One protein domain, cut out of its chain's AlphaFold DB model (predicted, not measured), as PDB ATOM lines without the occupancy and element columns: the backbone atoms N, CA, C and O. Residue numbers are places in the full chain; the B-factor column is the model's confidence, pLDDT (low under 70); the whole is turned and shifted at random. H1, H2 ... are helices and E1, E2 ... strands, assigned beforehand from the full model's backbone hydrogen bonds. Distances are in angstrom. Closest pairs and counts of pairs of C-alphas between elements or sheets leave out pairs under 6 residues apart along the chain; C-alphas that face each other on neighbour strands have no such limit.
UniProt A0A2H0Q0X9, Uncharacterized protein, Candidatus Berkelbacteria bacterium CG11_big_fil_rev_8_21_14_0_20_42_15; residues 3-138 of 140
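What this domain is: This is residues 3 to 138 of the 140 residues of an uncharacterized protein of Candidatus Berkelbacteria bacterium CG11_big_fil_rev_8_21_14_0_20_42_15 (UniProt A0A2H0Q0X9). What does the model look like? A strongly twisted sheet of five strands makes the middle layer, curling round H4 on one face, while H5 packs slantwise on the other face: three layers. Small helices sit about the E1 edge, H1 beside E5 at the sheet's level and H3 grazing E1, with H2 farther out. What is the make-up? The printed part has 136 residues, with elements in the order E1 H1 H2 H3 H4 E2 E3 E4 E5 H5; the mixed sheet runs E1 E5 E4 E3 E2, and the class is mixed, helices and strands. How large is it? It is compact, with a radius of gyration of the C-alphas of 14.6 A and spans of 41 by 32 by 30 A.

Where its parts are: Where does the first half run? E1 is residues 4 to 7, from C-alpha 4 at (46.671, -41.107, 21.903). H1 is residues 11 to 17, H2 29 to 34 and H3 37 to 42; H4, residues 45 to 59, is 20.8 A long. What follows? E2 is residues 67 to 70, E3 81 to 87, 19.3 A, E4 98 to 105, 22.7 A, and E5 108 to 116, 24.5 A. H5, residues 123 to 138, is 22.2 A long and ends at C-alpha 138 at (32.648, -39.205, 19.557).

How they stand to each other: How do the strands pair? Edge strand E1 is parallel to E5 at 36 degrees, with N 6 and O 109 2.9 A apart. E2 E3 E4 E5 form a meander, each strand the antiparallel neighbour of the one before; N 83 and O 102 are 2.8 A apart across E3 and E4, N 110 and O 103 2.9 A across E4 and E5, but no N and O pair across E2 and E3 is within hydrogen-bond range. Where are the helices? H1 is at the sheet's level, height 0.2 A, its closest C-alphas to E5 being Phe 11 and Leu 113, 5.3 A. H3 only grazes the sheet, and touches H4 only at the corner, at C-alphas 42 and 48, 4.8 A. H4 and H5 lie on opposite faces; H5, at a height of 8.5 A, is over E4 and only just over E5, with 3 C-alphas on E5. What of the helix backbones? In H1, H2, H3, H4 and H5 every O i to N i+4 pair is within hydrogen-bond range.

The domain as a whole: What are the extremes? The C-alphas farthest apart are those of Ala 28 and Pro 74, 41.6 A. Are there cuts or long links? The printed part has no cut, and H1 to H2 is a long link of 11 residues. Where is confidence low? The pLDDT is under 70 in residues 63 to 78, 91 to 95 and 121.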
ATOM      1  N   GLN A   3      50.226 -44.293  21.646       83.06
ATOM      2  CA  GLN A   3      48.777 -44.283  21.827       83.06
ATOM      3  C   GLN A   3      48.302 -42.908  22.271       83.06
ATOM      4  O   GLN A   3      48.802 -42.365  23.251       83.06
ATOM      5  N   GLU A   4      47.305 -42.378  21.573       90.75
ATOM      6  CA  GLU A   4      46.671 -41.107  21.903       90.75
ATOM      7  C   GLU A   4      45.680 -41.327  23.052       90.75
ATOM      8  O   GLU A   4      44.731 -42.104  22.916       90.75
ATOM      9  N   VAL A   5      45.893 -40.663  24.189       92.62
ATOM     10  CA  VAL A   5      45.030 -40.783  25.370       92.62
ATOM     11  C   VAL A   5      44.220 -39.507  25.538       92.62
ATOM     12  O   VAL A   5      44.772 -38.434  25.749       92.62
ATOM     13  N   ASN A   6      42.902 -39.650  25.481       92.50
ATOM     14  CA  ASN A   6      41.939 -38.573  25.668       92.50
ATOM     15  C   ASN A   6      41.001 -38.897  26.830       92.50
ATOM     16  O   ASN A   6      40.806 -40.069  27.176       92.50
ATOM     17  N   VAL A   7      40.340 -37.885  27.390       92.06
ATOM     18  CA  VAL A   7      39.301 -38.100  28.403       92.06
ATOM     19  C   VAL A   7      38.001 -37.377  28.057       92.06
ATOM     20  O   VAL A   7      37.978 -36.292  27.480       92.06
ATOM     21  N   CYS A   8      36.864 -37.947  28.452       91.12
ATOM     22  CA  CYS A   8      35.609 -37.207  28.385       91.12
ATOM     23  C   CYS A   8      35.649 -36.030  29.385       91.12
ATOM     24  O   CYS A   8      36.056 -36.230  30.528       91.12
ATOM     25  N   PRO A   9      35.095 -34.841  29.073       85.19
ATOM     26  CA  PRO A   9      35.112 -33.694  29.993       85.19
ATOM     27  C   PRO A   9      34.524 -33.969  31.388       85.19
ATOM     28  O   PRO A   9      34.904 -33.350  32.384       85.19
ATOM     29  N   LYS A  10      33.572 -34.909  31.486       88.81
ATOM     30  CA  LYS A  10      32.969 -35.326  32.763       88.81
ATOM     31  C   LYS A  10      33.883 -36.240  33.594       88.81
ATOM     32  O   LYS A  10      33.699 -36.285  34.805       88.81
ATOM     33  N   PHE A  11      34.897 -36.873  33.002       92.25
ATOM     34  CA  PHE A  11      35.864 -37.733  33.692       92.25
ATOM     35  C   PHE A  11      36.575 -36.994  34.830       92.25
ATOM     36  O   PHE A  11      36.598 -37.456  35.969       92.25
ATOM     37  N   TRP A  12      37.050 -35.772  34.573       90.31
ATOM     38  CA  TRP A  12      37.706 -34.949  35.593       90.31
ATOM     39  C   TRP A  12      36.778 -34.544  36.743       90.31
ATOM     40  O   TRP A  12      37.239 -34.290  37.857       90.31
ATOM     41  N   LYS A  13      35.462 -34.484  36.502       88.25
ATOM     42  CA  LYS A  13      34.483 -34.277  37.577       88.25
ATOM     43  C   LYS A  13      34.372 -35.520  38.452       88.25
ATOM     44  O   LYS A  13      34.190 -35.368  39.653       88.25
ATOM     45  N   ASP A  14      34.501 -36.711  37.878       88.38
ATOM     46  CA  ASP A  14      34.476 -37.955  38.643       88.38
ATOM     47  C   ASP A  14      35.717 -38.082  39.532       88.38
ATOM     48  O   ASP A  14      35.584 -38.354  40.723       88.38
ATOM     49  N   VAL A  15      36.903 -37.776  38.987       88.50
ATOM     50  CA  VAL A  15      38.162 -37.732  39.753       88.50
ATOM     51  C   VAL A  15      38.032 -36.781  40.947       88.50
ATOM     52  O   VAL A  15      38.315 -37.170  42.073       88.50
ATOM     53  N   LYS A  16      37.508 -35.564  40.733       85.12
ATOM     54  CA  LYS A  16      37.301 -34.565  41.803       85.12
ATOM     55  C   LYS A  16      36.238 -34.958  42.830       85.12
ATOM     56  O   LYS A  16      36.328 -34.547  43.981       85.12
ATOM     57  N   LYS A  17      35.191 -35.672  42.410       82.75
ATOM     58  CA  LYS A  17      34.135 -36.161  43.313       82.75
ATOM     59  C   LYS A  17      34.606 -37.340  44.153       82.75
ATOM     60  O   LYS A  17      34.049 -37.578  45.223       82.75
ATOM     61  N   SER A  18      35.581 -38.097  43.657       78.50
ATOM     62  CA  SER A  18      36.100 -39.239  44.376       78.50
ATOM     63  C   SER A  18      36.803 -38.779  45.650       78.50
ATOM     64  O   SER A  18      37.754 -38.009  45.615       78.50
ATOM     65  N   SER A  19      36.352 -39.291  46.792       74.31
ATOM     66  CA  SER A  19      37.019 -39.108  48.089       74.31
ATOM     67  C   SER A  19      38.214 -40.054  48.281       74.31
ATOM     68  O   SER A  19      38.662 -40.266  49.404       74.31
ATOM     69  N   CYS A  20      38.691 -40.674  47.201       80.75
ATOM     70  CA  CYS A  20      39.751 -41.674  47.195       80.75
ATOM     71  C   CYS A  20      41.132 -40.981  47.243       80.75
ATOM     72  O   CYS A  20      41.480 -40.295  46.278       80.75
ATOM     73  N   PRO A  21      41.914 -41.142  48.334       81.81
ATOM     74  CA  PRO A  21      43.213 -40.480  48.516       81.81
ATOM     75  C   PRO A  21      44.222 -40.732  47.392       81.81
ATOM     76  O   PRO A  21      45.111 -39.925  47.152       81.81
ATOM     77  N   GLU A  22      44.082 -41.847  46.686       83.25
ATOM     78  CA  GLU A  22      44.944 -42.259  45.585       83.25
ATOM     79  C   GLU A  22      44.802 -41.364  44.338       83.25
ATOM     80  O   GLU A  22      45.653 -41.430  43.455       83.25
ATOM     81  N   PHE A  23      43.772 -40.507  44.263       84.25
ATOM     82  CA  PHE A  23      43.651 -39.462  43.235       84.25
ATOM     83  C   PHE A  23      44.381 -38.160  43.583       84.25
ATOM     84  O   PHE A  23      44.306 -37.202  42.812       84.25
ATOM     85  N   ASN A  24      45.065 -38.095  44.727       82.81
ATOM     86  CA  ASN A  24      45.863 -36.929  45.079       82.81
ATOM     87  C   ASN A  24      47.062 -36.784  44.136       82.81
ATOM     88  O   ASN A  24      47.678 -37.764  43.718       82.81
ATOM     89  N   TYR A  25      47.397 -35.534  43.847       83.25
ATOM     90  CA  TYR A  25      48.546 -35.131  43.051       83.25
ATOM     91  C   TYR A  25      49.178 -33.898  43.692       83.25
ATOM     92  O   TYR A  25      48.488 -33.111  44.345       83.25
ATOM     93  N   ASP A  26      50.484 -33.742  43.504       80.56
ATOM     94  CA  ASP A  26      51.266 -32.647  44.079       80.56
ATOM     95  C   ASP A  26      51.540 -31.575  43.015       80.56
ATOM     96  O   ASP A  26      52.656 -31.414  42.531       80.56
ATOM     97  N   LEU A  27      50.472 -30.902  42.570       80.06
ATOM     98  CA  LEU A  27      50.538 -29.765  41.644       80.06
ATOM     99  C   LEU A  27      49.600 -28.654  42.102       80.06
ATOM    100  O   LEU A  27      48.506 -28.911  42.623       80.06
ATOM    101  N   ALA A  28      49.981 -27.403  41.837       81.81
ATOM    102  CA  ALA A  28      49.076 -26.289  42.063       81.81
ATOM    103  C   ALA A  28      47.851 -26.406  41.137       81.81
ATOM    104  O   ALA A  28      47.935 -26.819  39.982       81.81
ATOM    105  N   LYS A  29      46.673 -25.989  41.619       80.81
ATOM    106  CA  LYS A  29      45.418 -26.092  40.849       80.81
ATOM    107  C   LYS A  29      45.468 -25.349  39.504       80.81
ATOM    108  O   LYS A  29      44.815 -25.781  38.552       80.81
ATOM    109  N   ALA A  30      46.183 -24.223  39.451       77.62
ATOM    110  CA  ALA A  30      46.374 -23.447  38.227       77.62
ATOM    111  C   ALA A  30      47.179 -24.258  37.203       77.62
ATOM    112  O   ALA A  30      46.665 -24.528  36.123       77.62
ATOM    113  N   GLU A  31      48.343 -24.763  37.617       84.31
ATOM    114  CA  GLU A  31      49.218 -25.618  36.807       84.31
ATOM    115  C   GLU A  31      48.464 -26.847  36.292       84.31
ATOM    116  O   GLU A  31      48.431 -27.100  35.093       84.31
ATOM    117  N   PHE A  32      47.738 -27.551  37.166       86.31
ATOM    118  CA  PHE A  32      46.960 -28.724  36.764       86.31
ATOM    119  C   PHE A  32      45.895 -28.402  35.711       86.31
ATOM    120  O   PHE A  32      45.548 -29.263  34.913       86.31
ATOM    121  N   THR A  33      45.321 -27.197  35.700       84.12
ATOM    122  CA  THR A  33      44.239 -26.862  34.760       84.12
ATOM    123  C   THR A  33      44.759 -26.675  33.333       84.12
ATOM    124  O   THR A  33      44.049 -27.050  32.395       84.12
ATOM    125  N   GLU A  34      45.980 -26.157  33.190       89.75
ATOM    126  CA  GLU A  34      46.633 -25.830  31.915       89.75
ATOM    127  C   GLU A  34      47.216 -27.052  31.194       89.75
ATOM    128  O   GLU A  34      47.392 -27.018  29.979       89.75
ATOM    129  N   LEU A  35      47.465 -28.139  31.924       89.81
ATOM    130  CA  LEU A  35      47.952 -29.399  31.368       89.81
ATOM    131  C   LEU A  35      46.961 -30.025  30.368       89.81
ATOM    132  O   LEU A  35      45.738 -29.929  30.533       89.81
ATOM    133  N   ASP A  36      47.482 -30.722  29.358       91.69
ATOM    134  CA  ASP A  36      46.674 -31.599  28.507       91.69
ATOM    135  C   ASP A  36      46.196 -32.853  29.268       91.69
ATOM    136  O   ASP A  36      46.531 -33.075  30.437       91.69
ATOM    137  N   ASP A  37      45.339 -33.658  28.637       92.00
ATOM    138  CA  ASP A  37      44.734 -34.819  29.295       92.00
ATOM    139  C   ASP A  37      45.773 -35.866  29.715       92.00
ATOM    140  O   ASP A  37      45.670 -36.412  30.818       92.00
ATOM    141  N   LEU A  38      46.778 -36.125  28.875       92.44
ATOM    142  CA  LEU A  38      47.832 -37.091  29.170       92.44
ATOM    143  C   LEU A  38      48.692 -36.621  30.347       92.44
ATOM    144  O   LEU A  38      48.867 -37.368  31.306       92.44
ATOM    145  N   SER A  39      49.127 -35.363  30.347       92.81
ATOM    146  CA  SER A  39      49.932 -34.786  31.429       92.81
ATOM    147  C   SER A  39      49.163 -34.760  32.756       92.81
ATOM    148  O   SER A  39      49.723 -35.028  33.819       92.81
ATOM    149  N   LYS A  40      47.847 -34.499  32.722       93.19
ATOM    150  CA  LYS A  40      46.979 -34.605  33.911       93.19
ATOM    151  C   LYS A  40      46.877 -36.037  34.434       93.19
ATOM    152  O   LYS A  40      46.822 -36.238  35.646       93.19
ATOM    153  N   ILE A  41      46.807 -37.021  33.537       94.00
ATOM    154  CA  ILE A  41      46.806 -38.446  33.890       94.00
ATOM    155  C   ILE A  41      48.140 -38.831  34.532       94.00
ATOM    156  O   ILE A  41      48.138 -39.480  35.575       94.00
ATOM    157  N   GLU A  42      49.259 -38.410  33.943       92.81
ATOM    158  CA  GLU A  42      50.612 -38.702  34.430       92.81
ATOM    159  C   GLU A  42      50.893 -38.077  35.799       92.81
ATOM    160  O   GLU A  42      51.574 -38.683  36.623       92.81
ATOM    161  N   ALA A  43      50.304 -36.914  36.088       91.88
ATOM    162  CA  ALA A  43      50.407 -36.266  37.392       91.88
ATOM    163  C   ALA A  43      49.677 -37.011  38.528       91.88
ATOM    164  O   ALA A  43      49.932 -36.737  39.701       91.88
ATOM    165  N   ILE A  44      48.753 -37.927  38.210       92.31
ATOM    166  CA  ILE A  44      47.954 -38.671  39.191       92.31
ATOM    167  C   ILE A  44      48.383 -40.152  39.169       92.31
ATOM    168  O   ILE A  44      47.961 -40.891  38.275       92.31
ATOM    169  N   PRO A  45      49.147 -40.646  40.167       90.88
ATOM    170  CA  PRO A  45      49.805 -41.958  40.101       90.88
ATOM    171  C   PRO A  45      48.875 -43.142  39.809       90.88
ATOM    172  O   PRO A  45      49.235 -44.059  39.063       90.88
ATOM    173  N   ILE A  46      47.657 -43.138  40.364       91.00
ATOM    174  CA  ILE A  46      46.682 -44.201  40.090       91.00
ATOM    175  C   ILE A  46      46.179 -44.159  38.641       91.00
ATOM    176  O   ILE A  46      46.003 -45.212  38.032       91.00
ATOM    177  N   LEU A  47      45.981 -42.967  38.065       93.81
ATOM    178  CA  LEU A  47      45.544 -42.820  36.675       93.81
ATOM    179  C   LEU A  47      46.661 -43.209  35.714       93.81
ATOM    180  O   LEU A  47      46.398 -43.963  34.778       93.81
ATOM    181  N   GLN A  48      47.893 -42.778  35.991       94.50
ATOM    182  CA  GLN A  48      49.074 -43.202  35.245       94.50
ATOM    183  C   GLN A  48      49.193 -44.731  35.244       94.50
ATOM    184  O   GLN A  48      49.314 -45.343  34.189       94.50
ATOM    185  N   SER A  49      49.065 -45.371  36.411       91.94
ATOM    186  CA  SER A  49      49.131 -46.835  36.529       91.94
ATOM    187  C   SER A  49      48.038 -47.543  35.718       91.94
ATOM    188  O   SER A  49      48.308 -48.546  35.058       91.94
ATOM    189  N   ILE A  50      46.807 -47.019  35.744       92.62
ATOM    190  CA  ILE A  50      45.677 -47.551  34.972       92.62
ATOM    191  C   ILE A  50      45.944 -47.428  33.468       92.62
ATOM    192  O   ILE A  50      45.768 -48.404  32.740       92.62
ATOM    193  N   VAL A  51      46.366 -46.254  32.993       93.81
ATOM    194  CA  VAL A  51      46.598 -46.020  31.561       93.81
ATOM    195  C   VAL A  51      47.786 -46.826  31.055       93.81
ATOM    196  O   VAL A  51      47.649 -47.488  30.028       93.81
ATOM    197  N   THR A  52      48.886 -46.889  31.806       93.56
ATOM    198  CA  THR A  52      50.036 -47.744  31.481       93.56
ATOM    199  C   THR A  52      49.625 -49.211  31.369       93.56
ATOM    200  O   THR A  52      50.027 -49.894  30.429       93.56
ATOM    201  N   LEU A  53      48.774 -49.710  32.279       91.75
ATOM    202  CA  LEU A  53      48.261 -51.079  32.189       91.75
ATOM    203  C   LEU A  53      47.440 -51.294  30.908       91.75
ATOM    204  O   LEU A  53      47.601 -52.317  30.247       91.75
ATOM    205  N   ILE A  54      46.575 -50.341  30.545       90.50
ATOM    206  CA  ILE A  54      45.770 -50.416  29.317       90.50
ATOM    207  C   ILE A  54      46.679 -50.416  28.081       90.50
ATOM    208  O   ILE A  54      46.514 -51.268  27.210       90.50
ATOM    209  N   GLN A  55      47.649 -49.504  28.016       91.69
ATOM    210  CA  GLN A  55      48.595 -49.395  26.903       91.69
ATOM    211  C   GLN A  55      49.413 -50.679  26.725       91.69
ATOM    212  O   GLN A  55      49.522 -51.182  25.606       91.69
ATOM    213  N   ASN A  56      49.923 -51.248  27.823       89.56
ATOM    214  CA  ASN A  56      50.643 -52.521  27.802       89.56
ATOM    215  C   ASN A  56      49.738 -53.664  27.326       89.56
ATOM    216  O   ASN A  56      50.102 -54.375  26.398       89.56
ATOM    217  N   ALA A  57      48.513 -53.769  27.852       86.25
ATOM    218  CA  ALA A  57      47.565 -54.798  27.425       86.25
ATOM    219  C   ALA A  57      47.206 -54.705  25.930       86.25
ATOM    220  O   ALA A  57      46.951 -55.723  25.292       86.25
ATOM    221  N   ILE A  58      47.180 -53.502  25.347       85.94
ATOM    222  CA  ILE A  58      46.986 -53.334  23.899       85.94
ATOM    223  C   ILE A  58      48.239 -53.766  23.133       85.94
ATOM    224  O   ILE A  58      48.122 -54.475  22.135       85.94
ATOM    225  N   LYS A  59      49.426 -53.344  23.584       85.94
ATOM    226  CA  LYS A  59      50.711 -53.674  22.951       85.94
ATOM    227  C   LYS A  59      50.960 -55.183  22.917       85.94
ATOM    228  O   LYS A  59      51.404 -55.694  21.892       85.94
ATOM    229  N   ASP A  60      50.627 -55.866  24.004       84.44
ATOM    230  CA  ASP A  60      50.825 -57.305  24.170       84.44
ATOM    231  C   ASP A  60      49.644 -58.122  23.603       84.44
ATOM    232  O   ASP A  60      49.661 -59.349  23.615       84.44
ATOM    233  N   ASN A  61      48.625 -57.448  23.046       76.25
ATOM    234  CA  ASN A  61      47.395 -58.043  22.516       76.25
ATOM    235  C   ASN A  61      46.611 -58.883  23.556       76.25
ATOM    236  O   ASN A  61      45.885 -59.810  23.210       76.25
ATOM    237  N   GLU A  62      46.699 -58.515  24.837       77.81
ATOM    238  CA  GLU A  62      46.078 -59.195  25.988       77.81
ATOM    239  C   GLU A  62      44.766 -58.526  26.445       77.81
ATOM    240  O   GLU A  62      44.372 -58.541  27.616       77.81
ATOM    241  N   LEU A  63      44.029 -57.919  25.515       69.31
ATOM    242  CA  LEU A  63      42.767 -57.241  25.827       69.31
ATOM    243  C   LEU A  63      41.629 -58.195  26.233       69.31
ATOM    244  O   LEU A  63      40.589 -57.717  26.693       69.31
ATOM    245  N   GLU A  64      41.812 -59.509  26.085       56.59
ATOM    246  CA  GLU A  64      40.816 -60.547  26.389       56.59
ATOM    247  C   GLU A  64      40.417 -60.595  27.873       56.59
ATOM    248  O   GLU A  64      39.291 -60.968  28.205       56.59
ATOM    249  N   HIS A  65      41.287 -60.133  28.779       51.81
ATOM    250  CA  HIS A  65      40.985 -60.061  30.213       51.81
ATOM    251  C   HIS A  65      40.061 -58.888  30.595       51.81
ATOM    252  O   HIS A  65      39.539 -58.838  31.715       51.81
ATOM    253  N   HIS A  66      39.795 -57.960  29.670       57.09
ATOM    254  CA  HIS A  66      38.839 -56.872  29.859       57.09
ATOM    255  C   HIS A  66      37.468 -57.272  29.313       57.09
ATOM    256  O   HIS A  66      37.288 -57.443  28.109       57.09
ATOM    257  N   SER A  67      36.459 -57.365  30.187       56.06
ATOM    258  CA  SER A  67      35.108 -57.742  29.757       56.06
ATOM    259  C   SER A  67      34.589 -56.779  28.681       56.06
ATOM    260  O   SER A  67      34.467 -55.573  28.939       56.06
ATOM    261  N   ILE A  68      34.237 -57.311  27.505       58.75
ATOM    262  CA  ILE A  68      33.467 -56.599  26.476       58.75
ATOM    263  C   ILE A  68      32.052 -56.425  27.024       58.75
ATOM    264  O   ILE A  68      31.183 -57.264  26.814       58.75
ATOM    265  N   LYS A  69      31.824 -55.377  27.819       53.66
ATOM    266  CA  LYS A  69      30.527 -55.218  28.487       53.66
ATOM    267  C   LYS A  69      29.430 -54.774  27.511       53.66
ATOM    268  O   LYS A  69      28.268 -55.102  27.710       53.66
ATOM    269  N   TYR A  70      29.817 -54.084  26.440       55.50
ATOM    270  CA  TYR A  70      28.905 -53.492  25.469       55.50
ATOM    271  C   TYR A  70      29.394 -53.829  24.061       55.50
ATOM    272  O   TYR A  70      30.173 -53.087  23.467       55.50
ATOM    273  N   GLY A  71      28.992 -54.993  23.542       54.59
ATOM    274  CA  GLY A  71      29.167 -55.312  22.120       54.59
ATOM    275  C   GLY A  71      28.515 -54.250  21.219       54.59
ATOM    276  O   GLY A  71      27.704 -53.459  21.706       54.59
ATOM    277  N   LYS A  72      28.907 -54.237  19.929       53.75
ATOM    278  CA  LYS A  72      28.554 -53.270  18.859       53.75
ATOM    279  C   LYS A  72      27.311 -52.422  19.170       53.75
ATOM    280  O   LYS A  72      26.195 -52.797  18.820       53.75
ATOM    281  N   GLN A  73      27.507 -51.278  19.825       60.47
ATOM    282  CA  GLN A  73      26.428 -50.314  20.020       60.47
ATOM    283  C   GLN A  73      26.204 -49.547  18.708       60.47
ATOM    284  O   GLN A  73      27.189 -49.133  18.100       60.47
ATOM    285  N   PRO A  74      24.952 -49.303  18.271       56.06
ATOM    286  CA  PRO A  74      24.671 -48.692  16.965       56.06
ATOM    287  C   PRO A  74      25.278 -47.296  16.767       56.06
ATOM    288  O   PRO A  74      25.527 -46.889  15.638       56.06
ATOM    289  N   PHE A  75      25.505 -46.556  17.857       63.59
ATOM    290  CA  PHE A  75      26.094 -45.214  17.822       63.59
ATOM    291  C   PHE A  75      27.631 -45.218  17.856       63.59
ATOM    292  O   PHE A  75      28.232 -44.176  17.615       63.59
ATOM    293  N   LEU A  76      28.284 -46.352  18.146       66.00
ATOM    294  CA  LEU A  76      29.742 -46.479  18.055       66.00
ATOM    295  C   LEU A  76      30.120 -46.614  16.578       66.00
ATOM    296  O   LEU A  76      30.384 -47.704  16.070       66.00
ATOM    297  N   GLN A  77      30.078 -45.493  15.866       59.12
ATOM    298  CA  GLN A  77      30.596 -45.408  14.508       59.12
ATOM    299  C   GLN A  77      32.124 -45.588  14.536       59.12
ATOM    300  O   GLN A  77      32.770 -45.363  15.559       59.12
ATOM    301  N   SER A  78      32.712 -46.021  13.421       64.38
ATOM    302  CA  SER A  78      34.172 -46.019  13.223       64.38
ATOM    303  C   SER A  78      35.000 -46.939  14.134       64.38
ATOM    304  O   SER A  78      36.160 -46.646  14.390       64.38
ATOM    305  N   GLY A  79      34.446 -48.059  14.613       71.50
ATOM    306  CA  GLY A  79      35.257 -49.130  15.216       71.50
ATOM    307  C   GLY A  79      35.608 -48.965  16.697       71.50
ATOM    308  O   GLY A  79      36.408 -49.743  17.211       71.50
ATOM    309  N   TRP A  80      34.987 -48.018  17.407       79.69
ATOM    310  CA  TRP A  80      35.175 -47.874  18.851       79.69
ATOM    311  C   TRP A  80      34.649 -49.079  19.638       79.69
ATOM    312  O   TRP A  80      33.539 -49.567  19.417       79.69
ATOM    313  N   ILE A  81      35.431 -49.521  20.620       82.81
ATOM    314  CA  ILE A  81      35.117 -50.666  21.471       82.81
ATOM    315  C   ILE A  81      35.103 -50.235  22.935       82.81
ATOM    316  O   ILE A  81      36.124 -49.804  23.468       82.81
ATOM    317  N   ILE A  82      33.967 -50.411  23.614       85.19
ATOM    318  CA  ILE A  82      33.845 -50.090  25.040       85.19
ATOM    319  C   ILE A  82      34.403 -51.240  25.884       85.19
ATOM    320  O   ILE A  82      34.079 -52.419  25.689       85.19
ATOM    321  N   ARG A  83      35.229 -50.888  26.866       85.94
ATOM    322  CA  ARG A  83      35.853 -51.799  27.824       85.94
ATOM    323  C   ARG A  83      35.571 -51.338  29.249       85.94
ATOM    324  O   ARG A  83      35.437 -50.149  29.536       85.94
ATOM    325  N   LYS A  84      35.477 -52.311  30.156       86.38
ATOM    326  CA  LYS A  84      35.343 -52.082  31.597       86.38
ATOM    327  C   LYS A  84      36.466 -52.807  32.325       86.38
ATOM    328  O   LYS A  84      36.601 -54.020  32.192       86.38
ATOM    329  N   MET A  85      37.207 -52.069  33.140       86.75
ATOM    330  CA  MET A  85      38.241 -52.578  34.034       86.75
ATOM    331  C   MET A  85      37.802 -52.411  35.494       86.75
ATOM    332  O   MET A  85      37.032 -51.513  35.858       86.75
ATOM    333  N   ARG A  86      38.261 -53.333  36.342       86.50
ATOM    334  CA  ARG A  86      38.105 -53.271  37.795       86.50
ATOM    335  C   ARG A  86      39.487 -53.044  38.387       86.50
ATOM    336  O   ARG A  86      40.354 -53.881  38.170       86.50
ATOM    337  N   TRP A  87      39.667 -51.966  39.137       87.69
ATOM    338  CA  TRP A  87      40.940 -51.670  39.793       87.69
ATOM    339  C   TRP A  87      40.777 -51.811  41.301       87.69
ATOM    340  O   TRP A  87      39.834 -51.265  41.872       87.69
ATOM    341  N   ALA A  88      41.642 -52.576  41.958       85.94
ATOM    342  CA  ALA A  88      41.615 -52.681  43.413       85.94
ATOM    343  C   ALA A  88      42.268 -51.437  44.030       85.94
ATOM    344  O   ALA A  88      43.341 -51.035  43.592       85.94
ATOM    345  N   ILE A  89      41.630 -50.839  45.037       83.38
ATOM    346  CA  ILE A  89      42.224 -49.749  45.819       83.38
ATOM    347  C   ILE A  89      42.447 -50.232  47.247       83.38
ATOM    348  O   ILE A  89      41.530 -50.770  47.879       83.38
ATOM    349  N   GLY A  90      43.664 -50.017  47.749       73.44
ATOM    350  CA  GLY A  90      44.075 -50.378  49.101       73.44
ATOM    351  C   GLY A  90      43.908 -51.869  49.429       73.44
ATOM    352  O   GLY A  90      43.763 -52.725  48.556       73.44
ATOM    353  N   ASN A  91      43.882 -52.181  50.726       68.00
ATOM    354  CA  ASN A  91      43.766 -53.555  51.241       68.00
ATOM    355  C   ASN A  91      42.311 -54.006  51.490       68.00
ATOM    356  O   ASN A  91      42.079 -55.046  52.102       68.00
ATOM    357  N   LYS A  92      41.305 -53.239  51.041       62.19
ATOM    358  CA  LYS A  92      39.879 -53.464  51.368       62.19
ATOM    359  C   LYS A  92      39.133 -54.397  50.399       62.19
ATOM    360  O   LYS A  92      37.905 -54.514  50.443       62.19
ATOM    361  N   GLY A  93      39.865 -55.102  49.537       59.78
ATOM    362  CA  GLY A  93      39.318 -56.128  48.647       59.78
ATOM    363  C   GLY A  93      38.332 -55.601  47.591       59.78
ATOM    364  O   GLY A  93      38.303 -54.426  47.238       59.78
ATOM    365  N   LYS A  94      37.492 -56.499  47.051       57.56
ATOM    366  CA  LYS A  94      36.599 -56.264  45.887       57.56
ATOM    367  C   LYS A  94      35.432 -55.281  46.143       57.56
ATOM    368  O   LYS A  94      34.582 -55.098  45.260       57.56
ATOM    369  N   SER A  95      35.324 -54.714  47.343       61.81
ATOM    370  CA  SER A  95      34.220 -53.859  47.815       61.81
ATOM    371  C   SER A  95      34.444 -52.373  47.529       61.81
ATOM    372  O   SER A  95      33.490 -51.705  47.149       61.81
ATOM    373  N   ASP A  96      35.692 -51.904  47.622       74.62
ATOM    374  CA  ASP A  96      36.076 -50.486  47.480       74.62
ATOM    375  C   ASP A  96      36.880 -50.199  46.196       74.62
ATOM    376  O   ASP A  96      37.426 -49.117  46.014       74.62
ATOM    377  N   GLY A  97      36.946 -51.158  45.270       85.38
ATOM    378  CA  GLY A  97      37.656 -50.973  44.003       85.38
ATOM    379  C   GLY A  97      36.993 -49.965  43.056       85.38
ATOM    380  O   GLY A  97      35.785 -49.709  43.127       85.38
ATOM    381  N   LEU A  98      37.773 -49.456  42.102       88.75
ATOM    382  CA  LEU A  98      37.286 -48.607  41.019       88.75
ATOM    383  C   LEU A  98      36.623 -49.428  39.921       88.75
ATOM    384  O   LEU A  98      37.004 -50.560  39.594       88.75
ATOM    385  N   ARG A  99      35.643 -48.792  39.296       88.38
ATOM    386  CA  ARG A  99      35.134 -49.112  37.972       88.38
ATOM    387  C   ARG A  99      35.732 -48.095  37.017       88.38
ATOM    388  O   ARG A  99      35.448 -46.909  37.144       88.38
ATOM    389  N   VAL A 100      36.539 -48.575  36.083       89.94
ATOM    390  CA  VAL A 100      37.090 -47.759  35.003       89.94
ATOM    391  C   VAL A 100      36.395 -48.184  33.721       89.94
ATOM    392  O   VAL A 100      36.361 -49.376  33.404       89.94
ATOM    393  N   LEU A 101      35.815 -47.230  33.004       91.31
ATOM    394  CA  LEU A 101      35.326 -47.446  31.651       91.31
ATOM    395  C   LEU A 101      36.088 -46.575  30.673       91.31
ATOM    396  O   LEU A 101      36.277 -45.378  30.894       91.31
ATOM    397  N   PHE A 102      36.477 -47.205  29.576       91.38
ATOM    398  CA  PHE A 102      37.240 -46.587  28.511       91.38
ATOM    399  C   PHE A 102      36.811 -47.162  27.163       91.38
ATOM    400  O   PHE A 102      36.255 -48.263  27.091       91.38
ATOM    401  N   CYS A 103      37.051 -46.405  26.100       89.62
ATOM    402  CA  CYS A 103      36.861 -46.855  24.730       89.62
ATOM    403  C   CYS A 103      38.212 -46.968  24.030       89.62
ATOM    404  O   CYS A 103      39.125 -46.198  24.317       89.62
ATOM    405  N   LEU A 104      38.314 -47.918  23.106       88.12
ATOM    406  CA  LEU A 104      39.480 -48.121  22.252       88.12
ATOM    407  C   LEU A 104      39.089 -47.957  20.788       88.12
ATOM    408  O   LEU A 104      38.046 -48.477  20.393       88.12
ATOM    409  N   ASN A 105      39.924 -47.292  19.996       85.88
ATOM    410  CA  ASN A 105      39.819 -47.277  18.539       85.88
ATOM    411  C   ASN A 105      41.207 -47.133  17.922       85.88
ATOM    412  O   ASN A 105      41.851 -46.110  18.125       85.88
ATOM    413  N   GLU A 106      41.660 -48.155  17.196       83.38
ATOM    414  CA  GLU A 106      43.008 -48.223  16.618       83.38
ATOM    415  C   GLU A 106      44.099 -47.890  17.654       83.38
ATOM    416  O   GLU A 106      44.385 -48.704  18.533       83.38
ATOM    417  N   ASN A 107      44.693 -46.697  17.579       86.06
ATOM    418  CA  ASN A 107      45.728 -46.197  18.483       86.06
ATOM    419  C   ASN A 107      45.208 -45.209  19.545       86.06
ATOM    420  O   ASN A 107      46.015 -44.568  20.213       86.06
ATOM    421  N   LYS A 108      43.890 -45.062  19.699       89.19
ATOM    422  CA  LYS A 108      43.261 -44.098  20.608       89.19
ATOM    423  C   LYS A 108      42.636 -44.780  21.816       89.19
ATOM    424  O   LYS A 108      41.861 -45.731  21.679       89.19
ATOM    425  N   ILE A 109      42.906 -44.228  22.993       91.94
ATOM    426  CA  ILE A 109      42.221 -44.527  24.249       91.94
ATOM    427  C   ILE A 109      41.365 -43.317  24.616       91.94
ATOM    428  O   ILE A 109      41.854 -42.194  24.682       91.94
ATOM    429  N   LEU A 110      40.088 -43.552  24.913       92.44
ATOM    430  CA  LEU A 110      39.202 -42.551  25.500       92.44
ATOM    431  C   LEU A 110      38.783 -42.989  26.902       92.44
ATOM    432  O   LEU A 110      38.023 -43.947  27.047       92.44
ATOM    433  N   MET A 111      39.225 -42.276  27.934       94.56
ATOM    434  CA  MET A 111      38.780 -42.496  29.310       94.56
ATOM    435  C   MET A 111      37.405 -41.853  29.516       94.56
ATOM    436  O   MET A 111      37.241 -40.640  29.392       94.56
ATOM    437  N   VAL A 112      36.396 -42.663  29.838       92.62
ATOM    438  CA  VAL A 112      34.995 -42.209  29.872       92.62
ATOM    439  C   VAL A 112      34.516 -41.952  31.294       92.62
ATOM    440  O   VAL A 112      33.845 -40.951  31.565       92.62
ATOM    441  N   LEU A 113      34.824 -42.879  32.201       92.62
ATOM    442  CA  LEU A 113      34.341 -42.850  33.576       92.62
ATOM    443  C   LEU A 113      35.316 -43.554  34.517       92.62
ATOM    444  O   LEU A 113      35.853 -44.618  34.199       92.62
ATOM    445  N   ILE A 114      35.467 -42.985  35.709       91.38
ATOM    446  CA  ILE A 114      36.125 -43.610  36.849       91.38
ATOM    447  C   ILE A 114      35.278 -43.390  38.100       91.38
ATOM    448  O   ILE A 114      34.919 -42.266  38.418       91.38
ATOM    449  N   ALA A 115      34.907 -44.455  38.804       89.12
ATOM    450  CA  ALA A 115      34.055 -44.343  39.990       89.12
ATOM    451  C   ALA A 115      34.361 -45.443  41.003       89.12
ATOM    452  O   ALA A 115      34.722 -46.558  40.620       89.12
ATOM    453  N   LEU A 116      34.173 -45.170  42.296       86.44
ATOM    454  CA  LEU A 116      34.220 -46.219  43.315       86.44
ATOM    455  C   LEU A 116      32.999 -47.124  43.163       86.44
ATOM    456  O   LEU A 116      31.889 -46.661  42.913       86.44
ATOM    457  N   LYS A 117      33.178 -48.432  43.371       85.31
ATOM    458  CA  LYS A 117      32.085 -49.411  43.266       85.31
ATOM    459  C   LYS A 117      30.864 -49.036  44.115       85.31
ATOM    460  O   LYS A 117      29.746 -49.259  43.662       85.31
ATOM    461  N   ARG A 118      31.075 -48.494  45.318       82.62
ATOM    462  CA  ARG A 118      30.003 -48.076  46.239       82.62
ATOM    463  C   ARG A 118      29.155 -46.916  45.703       82.62
ATOM    464  O   ARG A 118      27.982 -46.831  46.041       82.62
ATOM    465  N   ASP A 119      29.725 -46.089  44.828       80.75
ATOM    466  CA  ASP A 119      29.036 -44.951  44.214       80.75
ATOM    467  C   ASP A 119      28.253 -45.381  42.957       80.75
ATOM    468  O   ASP A 119      27.409 -44.649  42.449       80.75
ATOM    469  N   CYS A 120      28.475 -46.606  42.467       78.81
ATOM    470  CA  CYS A 120      27.759 -47.203  41.341       78.81
ATOM    471  C   CYS A 120      26.506 -47.973  41.805       78.81
ATOM    472  O   CYS A 120      26.371 -49.164  41.515       78.81
ATOM    473  N   ALA A 121      25.604 -47.317  42.542       68.50
ATOM    474  CA  ALA A 121      24.455 -47.973  43.183       68.50
ATOM    475  C   ALA A 121      23.467 -48.625  42.191       68.50
ATOM    476  O   ALA A 121      22.852 -49.639  42.519       68.50
ATOM    477  N   LYS A 122      23.329 -48.067  40.980       79.31
ATOM    478  CA  LYS A 122      22.462 -48.586  39.910       79.31
ATOM    479  C   LYS A 122      23.245 -48.705  38.608       79.31
ATOM    480  O   LYS A 122      23.685 -47.707  38.042       79.31
ATOM    481  N   GLU A 123      23.434 -49.935  38.139       73.75
ATOM    482  CA  GLU A 123      24.256 -50.211  36.955       73.75
ATOM    483  C   GLU A 123      23.618 -49.685  35.657       73.75
ATOM    484  O   GLU A 123      24.346 -49.229  34.780       73.75
ATOM    485  N   GLU A 124      22.284 -49.661  35.572       77.94
ATOM    486  CA  GLU A 124      21.541 -49.123  34.420       77.94
ATOM    487  C   GLU A 124      21.696 -47.604  34.257       77.94
ATOM    488  O   GLU A 124      21.866 -47.109  33.143       77.94
ATOM    489  N   ASP A 125      21.656 -46.851  35.359       79.94
ATOM    490  CA  ASP A 125      21.800 -45.390  35.321       79.94
ATOM    491  C   ASP A 125      23.227 -44.999  34.920       79.94
ATOM    492  O   ASP A 125      23.426 -44.120  34.079       79.94
ATOM    493  N   LEU A 126      24.215 -45.721  35.459       79.25
ATOM    494  CA  LEU A 126      25.617 -45.561  35.086       79.25
ATOM    495  C   LEU A 126      25.820 -45.832  33.591       79.25
ATOM    496  O   LEU A 126      26.530 -45.095  32.914       79.25
ATOM    497  N   GLU A 127      25.185 -46.876  33.066       79.69
ATOM    498  CA  GLU A 127      25.263 -47.240  31.654       79.69
ATOM    499  C   GLU A 127      24.684 -46.165  30.737       79.69
ATOM    500  O   GLU A 127      25.355 -45.759  29.789       79.69
ATOM    501  N   LYS A 128      23.495 -45.634  31.048       82.75
ATOM    502  CA  LYS A 128      22.911 -44.507  30.300       82.75
ATOM    503  C   LYS A 128      23.846 -43.300  30.289       82.75
ATOM    504  O   LYS A 128      24.022 -42.668  29.248       82.75
ATOM    505  N   GLU A 129      24.471 -43.002  31.425       84.31
ATOM    506  CA  GLU A 129      25.439 -41.915  31.534       84.31
ATOM    507  C   GLU A 129      26.696 -42.162  30.686       84.31
ATOM    508  O   GLU A 129      27.143 -41.255  29.982       84.31
ATOM    509  N   ILE A 130      27.252 -43.376  30.718       85.50
ATOM    510  CA  ILE A 130      28.401 -43.779  29.895       85.50
ATOM    511  C   ILE A 130      28.076 -43.588  28.412       85.50
ATOM    512  O   ILE A 130      28.855 -42.963  27.696       85.50
ATOM    513  N   MET A 131      26.922 -44.078  27.953       83.69
ATOM    514  CA  MET A 131      26.544 -43.973  26.541       83.69
ATOM    515  C   MET A 131      26.324 -42.523  26.117       83.69
ATOM    516  O   MET A 131      26.768 -42.136  25.038       83.69
ATOM    517  N   ALA A 132      25.716 -41.701  26.976       84.50
ATOM    518  CA  ALA A 132      25.585 -40.269  26.728       84.50
ATOM    519  C   ALA A 132      26.959 -39.590  26.611       84.50
ATOM    520  O   ALA A 132      27.205 -38.894  25.636       84.50
ATOM    521  N   ARG A 133      27.891 -39.856  27.539       87.88
ATOM    522  CA  ARG A 133      29.258 -39.300  27.508       87.88
ATOM    523  C   ARG A 133      30.013 -39.663  26.232       87.88
ATOM    524  O   ARG A 133      30.687 -38.813  25.665       87.88
ATOM    525  N   ILE A 134      29.907 -40.919  25.804       83.62
ATOM    526  CA  ILE A 134      30.562 -41.407  24.589       83.62
ATOM    527  C   ILE A 134      29.952 -40.739  23.358       83.62
ATOM    528  O   ILE A 134      30.689 -40.240  22.512       83.62
ATOM    529  N   LYS A 135      28.618 -40.688  23.275       81.69
ATOM    530  CA  LYS A 135      27.909 -40.026  22.177       81.69
ATOM    531  C   LYS A 135      28.267 -38.538  22.093       81.69
ATOM    532  O   LYS A 135      28.573 -38.062  21.010       81.69
ATOM    533  N   ASP A 136      28.292 -37.845  23.230       81.81
ATOM    534  CA  ASP A 136      28.638 -36.422  23.335       81.81
ATOM    535  C   ASP A 136      30.100 -36.123  22.959       81.81
ATOM    536  O   ASP A 136      30.429 -34.967  22.732       81.81
ATOM    537  N   TYR A 137      30.992 -37.120  22.960       81.69
ATOM    538  CA  TYR A 137      32.413 -36.930  22.651       81.69
ATOM    539  C   TYR A 137      32.773 -37.386  21.233       81.69
ATOM    540  O   TYR A 137      33.525 -36.717  20.537       81.69
ATOM    541  N   ILE A 138      32.263 -38.546  20.813       75.75
ATOM    542  CA  ILE A 138      32.648 -39.205  19.557       75.75
ATOM    543  C   ILE A 138      31.758 -38.771  18.385       75.75
ATOM    544  O   ILE A 138      32.210 -38.799  17.246       75.75
TER     545      ILE A 138